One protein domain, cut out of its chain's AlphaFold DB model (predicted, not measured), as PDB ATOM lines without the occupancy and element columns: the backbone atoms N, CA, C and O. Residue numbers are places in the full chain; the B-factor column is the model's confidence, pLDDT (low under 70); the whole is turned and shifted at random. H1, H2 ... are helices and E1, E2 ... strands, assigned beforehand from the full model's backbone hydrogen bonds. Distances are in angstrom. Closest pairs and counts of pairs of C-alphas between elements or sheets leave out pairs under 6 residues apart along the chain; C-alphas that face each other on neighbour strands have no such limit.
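What this domain is: This is residues 6 to 66 of the 143 residues of an uncharacterized protein of bacterium (UniProt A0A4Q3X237). Two helices of equal residue count, H1 and H3, lie side by side and run the same way, with the short H2 packed on H1. The long link between H1 and H2 loops out to one end of the longest axis, at Ala 37; at the other end E1 pairs with the first printed residues. The printed part has 61 residues, with three named helices and one named strand in the order H1, H2, H3, E1. It is mostly helix, though under half of the residues are in named elements. The whole is compact, with a radius of gyration of the C-alphas of 10.8 A, yet elongated, spanning 36 by 21 by 15 A.

How they stand to each other: Residues 6 to 7 pair, antiparallel, with residues 63 to 64 of E1, residues 63 to 65. H1, residues 19 to 29, touches H2, residues 41 to 44; their closest C-alphas, of Ala 24 and Tyr 41, are 5.0 A apart. H1 also touches H3, residues 48 to 58, at a shallow tilt of 14 degrees, the same way; the closest C-alphas, of Leu 25 and Leu 54, are 6.6 A apart. H2 and H3 are close but not clearly touching, with the closest C-alphas, of Lys 42 and Leu 54, 7.5 A apart. E1 is apart from H1, H2 and H3. In H1 and H3 every O i to N i+4 pair is within hydrogen-bond range; H2 is too short for such a pair, and its one O i to N i+3 pair is within range.

Where its parts are: Residues 6 to 18 hold no named element. H1 begins at C-alpha 19, (382.454, 374.404, 382.052), and is 15.1 A long. H2 measures 5.3 A, H3 15.5 A and E1 7.0 A from first to last C-alpha. E1 ends at C-alpha 65, (370.643, 391.171, 393.006).

The domain as a whole: The C-alphas farthest apart, of Ala 37 and Ser 66, are 35.8 A apart, while those of Glu 6 and Ser 66, the first and last printed, are 6.4 A apart. The printed part has no cut. The link from H1 to H2 is long, with 11 residues; those from H2 to H3 and from H3 to E1 are tight. The mean pLDDT of the printed part is 79.1, and residues 15, 63, 65 and 66 are under 70.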
ATOM      1  N   GLU A   6     369.181 387.037 389.856       70.31
ATOM      2  CA  GLU A   6     369.815 386.284 388.771       70.31
ATOM      3  C   GLU A   6     370.717 385.180 389.325       70.31
ATOM      4  O   GLU A   6     371.246 385.336 390.429       70.31
ATOM      5  N   PRO A   7     370.928 384.064 388.601       78.44
ATOM      6  CA  PRO A   7     371.733 382.949 389.092       78.44
ATOM      7  C   PRO A   7     373.159 383.385 389.426       78.44
ATOM      8  O   PRO A   7     373.843 383.972 388.591       78.44
ATOM      9  N   LEU A   8     373.654 383.033 390.617       77.56
ATOM     10  CA  LEU A   8     374.970 383.441 391.119       77.56
ATOM     11  C   LEU A   8     376.103 383.179 390.116       77.56
ATOM     12  O   LEU A   8     376.998 384.011 389.979       77.56
ATOM     13  N   LEU A   9     376.044 382.047 389.412       77.81
ATOM     14  CA  LEU A   9     377.064 381.608 388.456       77.81
ATOM     15  C   LEU A   9     377.164 382.493 387.204       77.81
ATOM     16  O   LEU A   9     378.203 382.491 386.554       77.81
ATOM     17  N   SER A  10     376.142 383.299 386.909       72.94
ATOM     18  CA  SER A  10     376.154 384.242 385.778       72.94
ATOM     19  C   SER A  10     376.954 385.515 386.081       72.94
ATOM     20  O   SER A  10     377.312 386.278 385.186       72.94
ATOM     21  N   HIS A  11     377.289 385.759 387.352       73.44
ATOM     22  CA  HIS A  11     378.000 386.965 387.747       73.44
ATOM     23  C   HIS A  11     379.441 386.977 387.205       73.44
ATOM     24  O   HIS A  11     380.178 386.003 387.340       73.44
ATOM     25  N   LYS A  12     379.917 388.139 386.726       71.62
ATOM     26  CA  LYS A  12     381.261 388.349 386.131       71.62
ATOM     27  C   LYS A  12     382.449 387.754 386.899       71.62
ATOM     28  O   LYS A  12     383.468 387.442 386.303       71.62
ATOM     29  N   LYS A  13     382.335 387.619 388.226       75.50
ATOM     30  CA  LYS A  13     383.377 387.011 389.078       75.50
ATOM     31  C   LYS A  13     383.566 385.516 388.829       75.50
ATOM     32  O   LYS A  13     384.578 384.999 389.272       75.50
ATOM     33  N   PHE A  14     382.606 384.861 388.187       77.31
ATOM     34  CA  PHE A  14     382.571 383.428 387.908       77.31
ATOM     35  C   PHE A  14     382.615 383.132 386.401       77.31
ATOM     36  O   PHE A  14     382.450 381.987 385.995       77.31
ATOM     37  N   LYS A  15     382.852 384.153 385.562       69.38
ATOM     38  CA  LYS A  15     382.910 384.002 384.101       69.38
ATOM     39  C   LYS A  15     384.059 383.092 383.655       69.38
ATOM     40  O   LYS A  15     383.897 382.349 382.695       69.38
ATOM     41  N   ASP A  16     385.165 383.129 384.393       74.06
ATOM     42  CA  ASP A  16     386.378 382.345 384.131       74.06
ATOM     43  C   ASP A  16     386.320 380.930 384.738       74.06
ATOM     44  O   ASP A  16     387.351 380.272 384.859       74.06
ATOM     45  N   LEU A  17     385.142 380.475 385.185       79.62
ATOM     46  CA  LEU A  17     384.958 379.078 385.567       79.62
ATOM     47  C   LEU A  17     384.983 378.197 384.325       79.62
ATOM     48  O   LEU A  17     384.334 378.516 383.324       79.62
ATOM     49  N   ASP A  18     385.686 377.078 384.447       82.62
ATOM     50  CA  ASP A  18     385.624 376.006 383.468       82.62
ATOM     51  C   ASP A  18     384.206 375.416 383.418       82.62
ATOM     52  O   ASP A  18     383.465 375.453 384.410       82.62
ATOM     53  N   ASP A  19     383.810 374.906 382.258       80.94
ATOM     54  CA  ASP A  19     382.454 374.404 382.052       80.94
ATOM     55  C   ASP A  19     382.168 373.182 382.941       80.94
ATOM     56  O   ASP A  19     381.069 373.074 383.489       80.94
ATOM     57  N   GLU A  20     383.180 372.354 383.238       81.38
ATOM     58  CA  GLU A  20     383.048 371.242 384.189       81.38
ATOM     59  C   GLU A  20     382.744 371.728 385.619       81.38
ATOM     60  O   GLU A  20     381.971 371.105 386.358       81.38
ATOM     61  N   GLU A  21     383.319 372.865 386.024       83.75
ATOM     62  CA  GLU A  21     383.072 373.463 387.338       83.75
ATOM     63  C   GLU A  21     381.699 374.130 387.412       83.75
ATOM     64  O   GLU A  21     381.026 374.037 388.442       83.75
ATOM     65  N   LYS A  22     381.266 374.796 386.334       82.88
ATOM     66  CA  LYS A  22     379.924 375.390 386.251       82.88
ATOM     67  C   LYS A  22     378.849 374.320 386.347       82.88
ATOM     68  O   LYS A  22     377.942 374.472 387.167       82.88
ATOM     69  N   ASP A  23     378.991 373.232 385.595       82.44
ATOM     70  CA  ASP A  23     378.059 372.106 385.628       82.44
ATOM     71  C   ASP A  23     377.996 371.482 387.023       82.44
ATOM     72  O   ASP A  23     376.910 371.227 387.554       82.44
ATOM     73  N   ALA A  24     379.151 371.306 387.673       84.75
ATOM     74  CA  ALA A  24     379.209 370.812 389.041       84.75
ATOM     75  C   ALA A  24     378.489 371.748 390.026       84.75
ATOM     76  O   ALA A  24     377.686 371.297 390.846       84.75
ATOM     77  N   LEU A  25     378.720 373.060 389.938       83.88
ATOM     78  CA  LEU A  25     378.058 374.047 390.792       83.88
ATOM     79  C   LEU A  25     376.547 374.117 390.522       83.88
ATOM     80  O   LEU A  25     375.765 374.240 391.465       83.88
ATOM     81  N   GLN A  26     376.117 373.991 389.268       83.50
ATOM     82  CA  GLN A  26     374.706 373.984 388.880       83.50
ATOM     83  C   GLN A  26     373.984 372.709 389.334       83.50
ATOM     84  O   GLN A  26     372.834 372.772 389.785       83.50
ATOM     85  N   ALA A  27     374.666 371.563 389.306       83.81
ATOM     86  CA  ALA A  27     374.171 370.322 389.887       83.81
ATOM     87  C   ALA A  27     373.968 370.457 391.405       83.81
ATOM     88  O   ALA A  27     372.911 370.071 391.910       83.81
ATOM     89  N   ILE A  28     374.912 371.096 392.108       84.00
ATOM     90  CA  ILE A  28     374.809 371.372 393.552       84.00
ATOM     91  C   ILE A  28     373.647 372.330 393.852       84.00
ATOM     92  O   ILE A  28     372.872 372.071 394.770       84.00
ATOM     93  N   ILE A  29     373.467 373.398 393.063       82.50
ATOM     94  CA  ILE A  29     372.309 374.310 393.185       82.50
ATOM     95  C   ILE A  29     370.988 373.551 393.002       82.50
ATOM     96  O   ILE A  29     370.014 373.830 393.697       82.50
ATOM     97  N   SER A  30     370.965 372.560 392.108       81.12
ATOM     98  CA  SER A  30     369.798 371.711 391.837       81.12
ATOM     99  C   SER A  30     369.581 370.608 392.887       81.12
ATOM    100  O   SER A  30     368.698 369.769 392.712       81.12
ATOM    101  N   GLY A  31     370.390 370.564 393.951       79.81
ATOM    102  CA  GLY A  31     370.285 369.580 395.030       79.81
ATOM    103  C   GLY A  31     370.951 368.231 394.744       79.81
ATOM    104  O   GLY A  31     370.682 367.260 395.447       79.81
ATOM    105  N   ARG A  32     371.806 368.132 393.716       81.06
ATOM    106  CA  ARG A  32     372.590 366.920 393.437       81.06
ATOM    107  C   ARG A  32     373.993 367.071 394.004       81.06
ATOM    108  O   ARG A  32     374.766 367.905 393.547       81.06
ATOM    109  N   ASP A  33     374.349 366.208 394.949       79.25
ATOM    110  CA  ASP A  33     375.685 366.207 395.556       79.25
ATOM    111  C   ASP A  33     376.687 365.297 394.834       79.25
ATOM    112  O   ASP A  33     377.897 365.479 394.983       79.25
ATOM    113  N   LYS A  34     376.199 364.325 394.050       83.69
ATOM    114  CA  LYS A  34     377.011 363.298 393.382       83.69
ATOM    115  C   LYS A  34     376.699 363.189 391.897       83.69
ATOM    116  O   LYS A  34     375.542 363.322 391.493       83.69
ATOM    117  N   ASP A  35     377.725 362.900 391.108       80.50
ATOM    118  CA  ASP A  35     377.583 362.578 389.694       80.50
ATOM    119  C   ASP A  35     377.102 361.136 389.463       80.50
ATOM    120  O   ASP A  35     376.954 360.339 390.394       80.50
ATOM    121  N   SER A  36     376.849 360.791 388.199       75.31
ATOM    122  CA  SER A  36     376.414 359.449 387.791       75.31
ATOM    123  C   SER A  36     377.439 358.344 388.091       75.31
ATOM    124  O   SER A  36     377.071 357.173 388.076       75.31
ATOM    125  N   ALA A  37     378.698 358.698 388.371       75.75
ATOM    126  CA  ALA A  37     379.769 357.783 388.763       75.75
ATOM    127  C   ALA A  37     379.952 357.695 390.296       75.75
ATOM    128  O   ALA A  37     380.767 356.908 390.777       75.75
ATOM    129  N   GLY A  38     379.184 358.467 391.075       77.00
ATOM    130  CA  GLY A  38     379.233 358.502 392.536       77.00
ATOM    131  C   GLY A  38     380.256 359.476 393.133       77.00
ATOM    132  O   GLY A  38     380.358 359.539 394.361       77.00
ATOM    133  N   ALA A  39     380.975 360.249 392.314       82.38
ATOM    134  CA  ALA A  39     381.913 361.271 392.772       82.38
ATOM    135  C   ALA A  39     381.172 362.539 393.224       82.38
ATOM    136  O   ALA A  39     380.147 362.910 392.651       82.38
ATOM    137  N   LEU A  40     381.680 363.218 394.257       83.19
ATOM    138  CA  LEU A  40     381.069 364.448 394.763       83.19
ATOM    139  C   LEU A  40     381.319 365.605 393.792       83.19
ATOM    140  O   LEU A  40     382.461 365.880 393.424       83.19
ATOM    141  N   TYR A  41     380.275 366.359 393.446       81.75
ATOM    142  CA  TYR A  41     380.426 367.548 392.595       81.75
ATOM    143  C   TYR A  41     381.323 368.615 393.234       81.75
ATOM    144  O   TYR A  41     381.991 369.362 392.529       81.75
ATOM    145  N   LYS A  42     381.398 368.660 394.570       81.38
ATOM    146  CA  LYS A  42     382.273 369.589 395.303       81.38
ATOM    147  C   LYS A  42     383.757 369.362 395.010       81.38
ATOM    148  O   LYS A  42     384.512 370.328 395.016       81.38
ATOM    149  N   ASP A  43     384.149 368.122 394.728       84.31
ATOM    150  CA  ASP A  43     385.546 367.759 394.470       84.31
ATOM    151  C   ASP A  43     385.983 368.146 393.052       84.31
ATOM    152  O   ASP A  43     387.170 368.339 392.801       84.31
ATOM    153  N   LYS A  44     385.017 368.329 392.141       81.75
ATOM    154  CA  LYS A  44     385.255 368.843 390.787       81.75
ATOM    155  C   LYS A  44     385.522 370.348 390.768       81.75
ATOM    156  O   LYS A  44     386.113 370.854 389.825       81.75
ATOM    157  N   VAL A  45     385.132 371.060 391.827       83.69
ATOM    158  CA  VAL A  45     385.343 372.504 391.967       83.69
ATOM    159  C   VAL A  45     386.724 372.760 392.575       83.69
ATOM    160  O   VAL A  45     386.913 372.815 393.795       83.69
ATOM    161  N   THR A  46     387.723 372.915 391.714       83.50
ATOM    162  CA  THR A  46     389.134 373.010 392.105       83.50
ATOM    163  C   THR A  46     389.646 374.451 392.128       83.50
ATOM    164  O   THR A  46     390.497 374.786 392.964       83.50
ATOM    165  N   SER A  47     389.084 375.327 391.295       85.00
ATOM    166  CA  SER A  47     389.504 376.713 391.145       85.00
ATOM    167  C   SER A  47     389.173 377.560 392.377       85.00
ATOM    168  O   SER A  47     388.182 377.367 393.088       85.00
ATOM    169  N   ALA A  48     390.013 378.565 392.648       82.75
ATOM    170  CA  ALA A  48     389.797 379.488 393.765       82.75
ATOM    171  C   ALA A  48     388.489 380.289 393.623       82.75
ATOM    172  O   ALA A  48     387.877 380.688 394.616       82.75
ATOM    173  N   VAL A  49     388.065 380.534 392.382       81.00
ATOM    174  CA  VAL A  49     386.813 381.209 392.041       81.00
ATOM    175  C   VAL A  49     385.624 380.269 392.257       81.00
ATOM    176  O   VAL A  49     384.647 380.668 392.897       81.00
ATOM    177  N   GLY A  50     385.741 379.009 391.834       81.50
ATOM    178  CA  GLY A  50     384.717 377.983 392.014       81.50
ATOM    179  C   GLY A  50     384.463 377.677 393.483       81.50
ATOM    180  O   GLY A  50     383.316 377.642 393.918       81.50
ATOM    181  N   LYS A  51     385.517 377.585 394.302       84.50
ATOM    182  CA  LYS A  51     385.377 377.394 395.757       84.50
ATOM    183  C   LYS A  51     384.600 378.532 396.422       84.50
ATOM    184  O   LYS A  51     383.750 378.280 397.271       84.50
ATOM    185  N   LYS A  52     384.810 379.780 395.988       81.19
ATOM    186  CA  LYS A  52     384.021 380.931 396.466       81.19
ATOM    187  C   LYS A  52     382.556 380.862 396.029       81.19
ATOM    188  O   LYS A  52     381.688 381.295 396.785       81.19
ATOM    189  N   ALA A  53     382.274 380.356 394.826       80.94
ATOM    190  CA  ALA A  53     380.903 380.104 394.379       80.94
ATOM    191  C   ALA A  53     380.252 379.018 395.243       80.94
ATOM    192  O   ALA A  53     379.151 379.211 395.756       80.94
ATOM    193  N   LEU A  54     380.974 377.924 395.487       83.31
ATOM    194  CA  LEU A  54     380.526 376.807 396.304       83.31
ATOM    195  C   LEU A  54     380.198 377.236 397.740       83.31
ATOM    196  O   LEU A  54     379.142 376.880 398.252       83.31
ATOM    197  N   GLU A  55     381.055 378.033 398.381       82.56
ATOM    198  CA  GLU A  55     380.790 378.576 399.721       82.56
ATOM    199  C   GLU A  55     379.508 379.414 399.771       82.56
ATOM    200  O   GLU A  55     378.759 379.358 400.746       82.56
ATOM    201  N   LYS A  56     379.239 380.201 398.725       78.88
ATOM    202  CA  LYS A  56     378.020 381.010 398.626       78.88
ATOM    203  C   LYS A  56     376.781 380.139 398.451       78.88
ATOM    204  O   LYS A  56     375.813 380.332 399.183       78.88
ATOM    205  N   ILE A  57     376.850 379.143 397.571       81.81
ATOM    206  CA  ILE A  57     375.770 378.176 397.332       81.81
ATOM    207  C   ILE A  57     375.464 377.383 398.608       81.81
ATOM    208  O   ILE A  57     374.305 377.255 398.988       81.81
ATOM    209  N   GLN A  58     376.490 376.933 399.337       78.25
ATOM    210  CA  GLN A  58     376.323 376.234 400.619       78.25
ATOM    211  C   GLN A  58     375.685 377.108 401.707       78.25
ATOM    212  O   GLN A  58     375.028 376.590 402.604       78.25
ATOM    213  N   ARG A  59     375.849 378.434 401.627       78.88
ATOM    214  CA  ARG A  59     375.163 379.408 402.494       78.88
ATOM    215  C   ARG A  59     373.749 379.753 402.009       78.88
ATOM    216  O   ARG A  59     373.136 380.663 402.561       78.88
ATOM    217  N   GLY A  60     373.246 379.075 400.978       71.69
ATOM    218  CA  GLY A  60     371.931 379.316 400.380       71.69
ATOM    219  C   GLY A  60     371.877 380.510 399.424       71.69
ATOM    220  O   GLY A  60     370.799 380.868 398.964       71.69
ATOM    221  N   GLN A  61     373.014 381.137 399.101       74.25
ATOM    222  CA  GLN A  61     373.073 382.208 398.105       74.25
ATOM    223  C   GLN A  61     373.202 381.584 396.715       74.25
ATOM    224  O   GLN A  61     374.309 381.314 396.251       74.25
ATOM    225  N   THR A  62     372.071 381.331 396.065       76.56
ATOM    226  CA  THR A  62     372.008 380.794 394.695       76.56
ATOM    227  C   THR A  62     371.768 381.878 393.649       76.56
ATOM    228  O   THR A  62     372.003 381.643 392.463       76.56
ATOM    229  N   SER A  63     371.379 383.077 394.083       69.75
ATOM    230  CA  SER A  63     371.138 384.238 393.237       69.75
ATOM    231  C   SER A  63     371.841 385.499 393.755       69.75
ATOM    232  O   SER A  63     372.284 385.572 394.907       69.75
ATOM    233  N   TYR A  64     371.995 386.496 392.886       70.06
ATOM    234  CA  TYR A  64     372.438 387.841 393.238       70.06
ATOM    235  C   TYR A  64     371.441 388.885 392.748       70.06
ATOM    236  O   TYR A  64     370.711 388.675 391.783       70.06
ATOM    237  N   TYR A  65     371.439 390.031 393.424       68.19
ATOM    238  CA  TYR A  65     370.643 391.171 393.006       68.19
ATOM    239  C   TYR A  65     371.300 391.864 391.815       68.19
ATOM    240  O   TYR A  65     372.424 392.369 391.926       68.19
ATOM    241  N   SER A  66     370.579 391.905 390.701       66.44
ATOM    242  CA  SER A  66     371.045 392.493 389.456       66.44
ATOM    243  C   SER A  66     370.206 393.719 389.090       66.44
ATOM    244  O   SER A  66     369.038 393.589 388.704       66.44
TER     245      SER A  66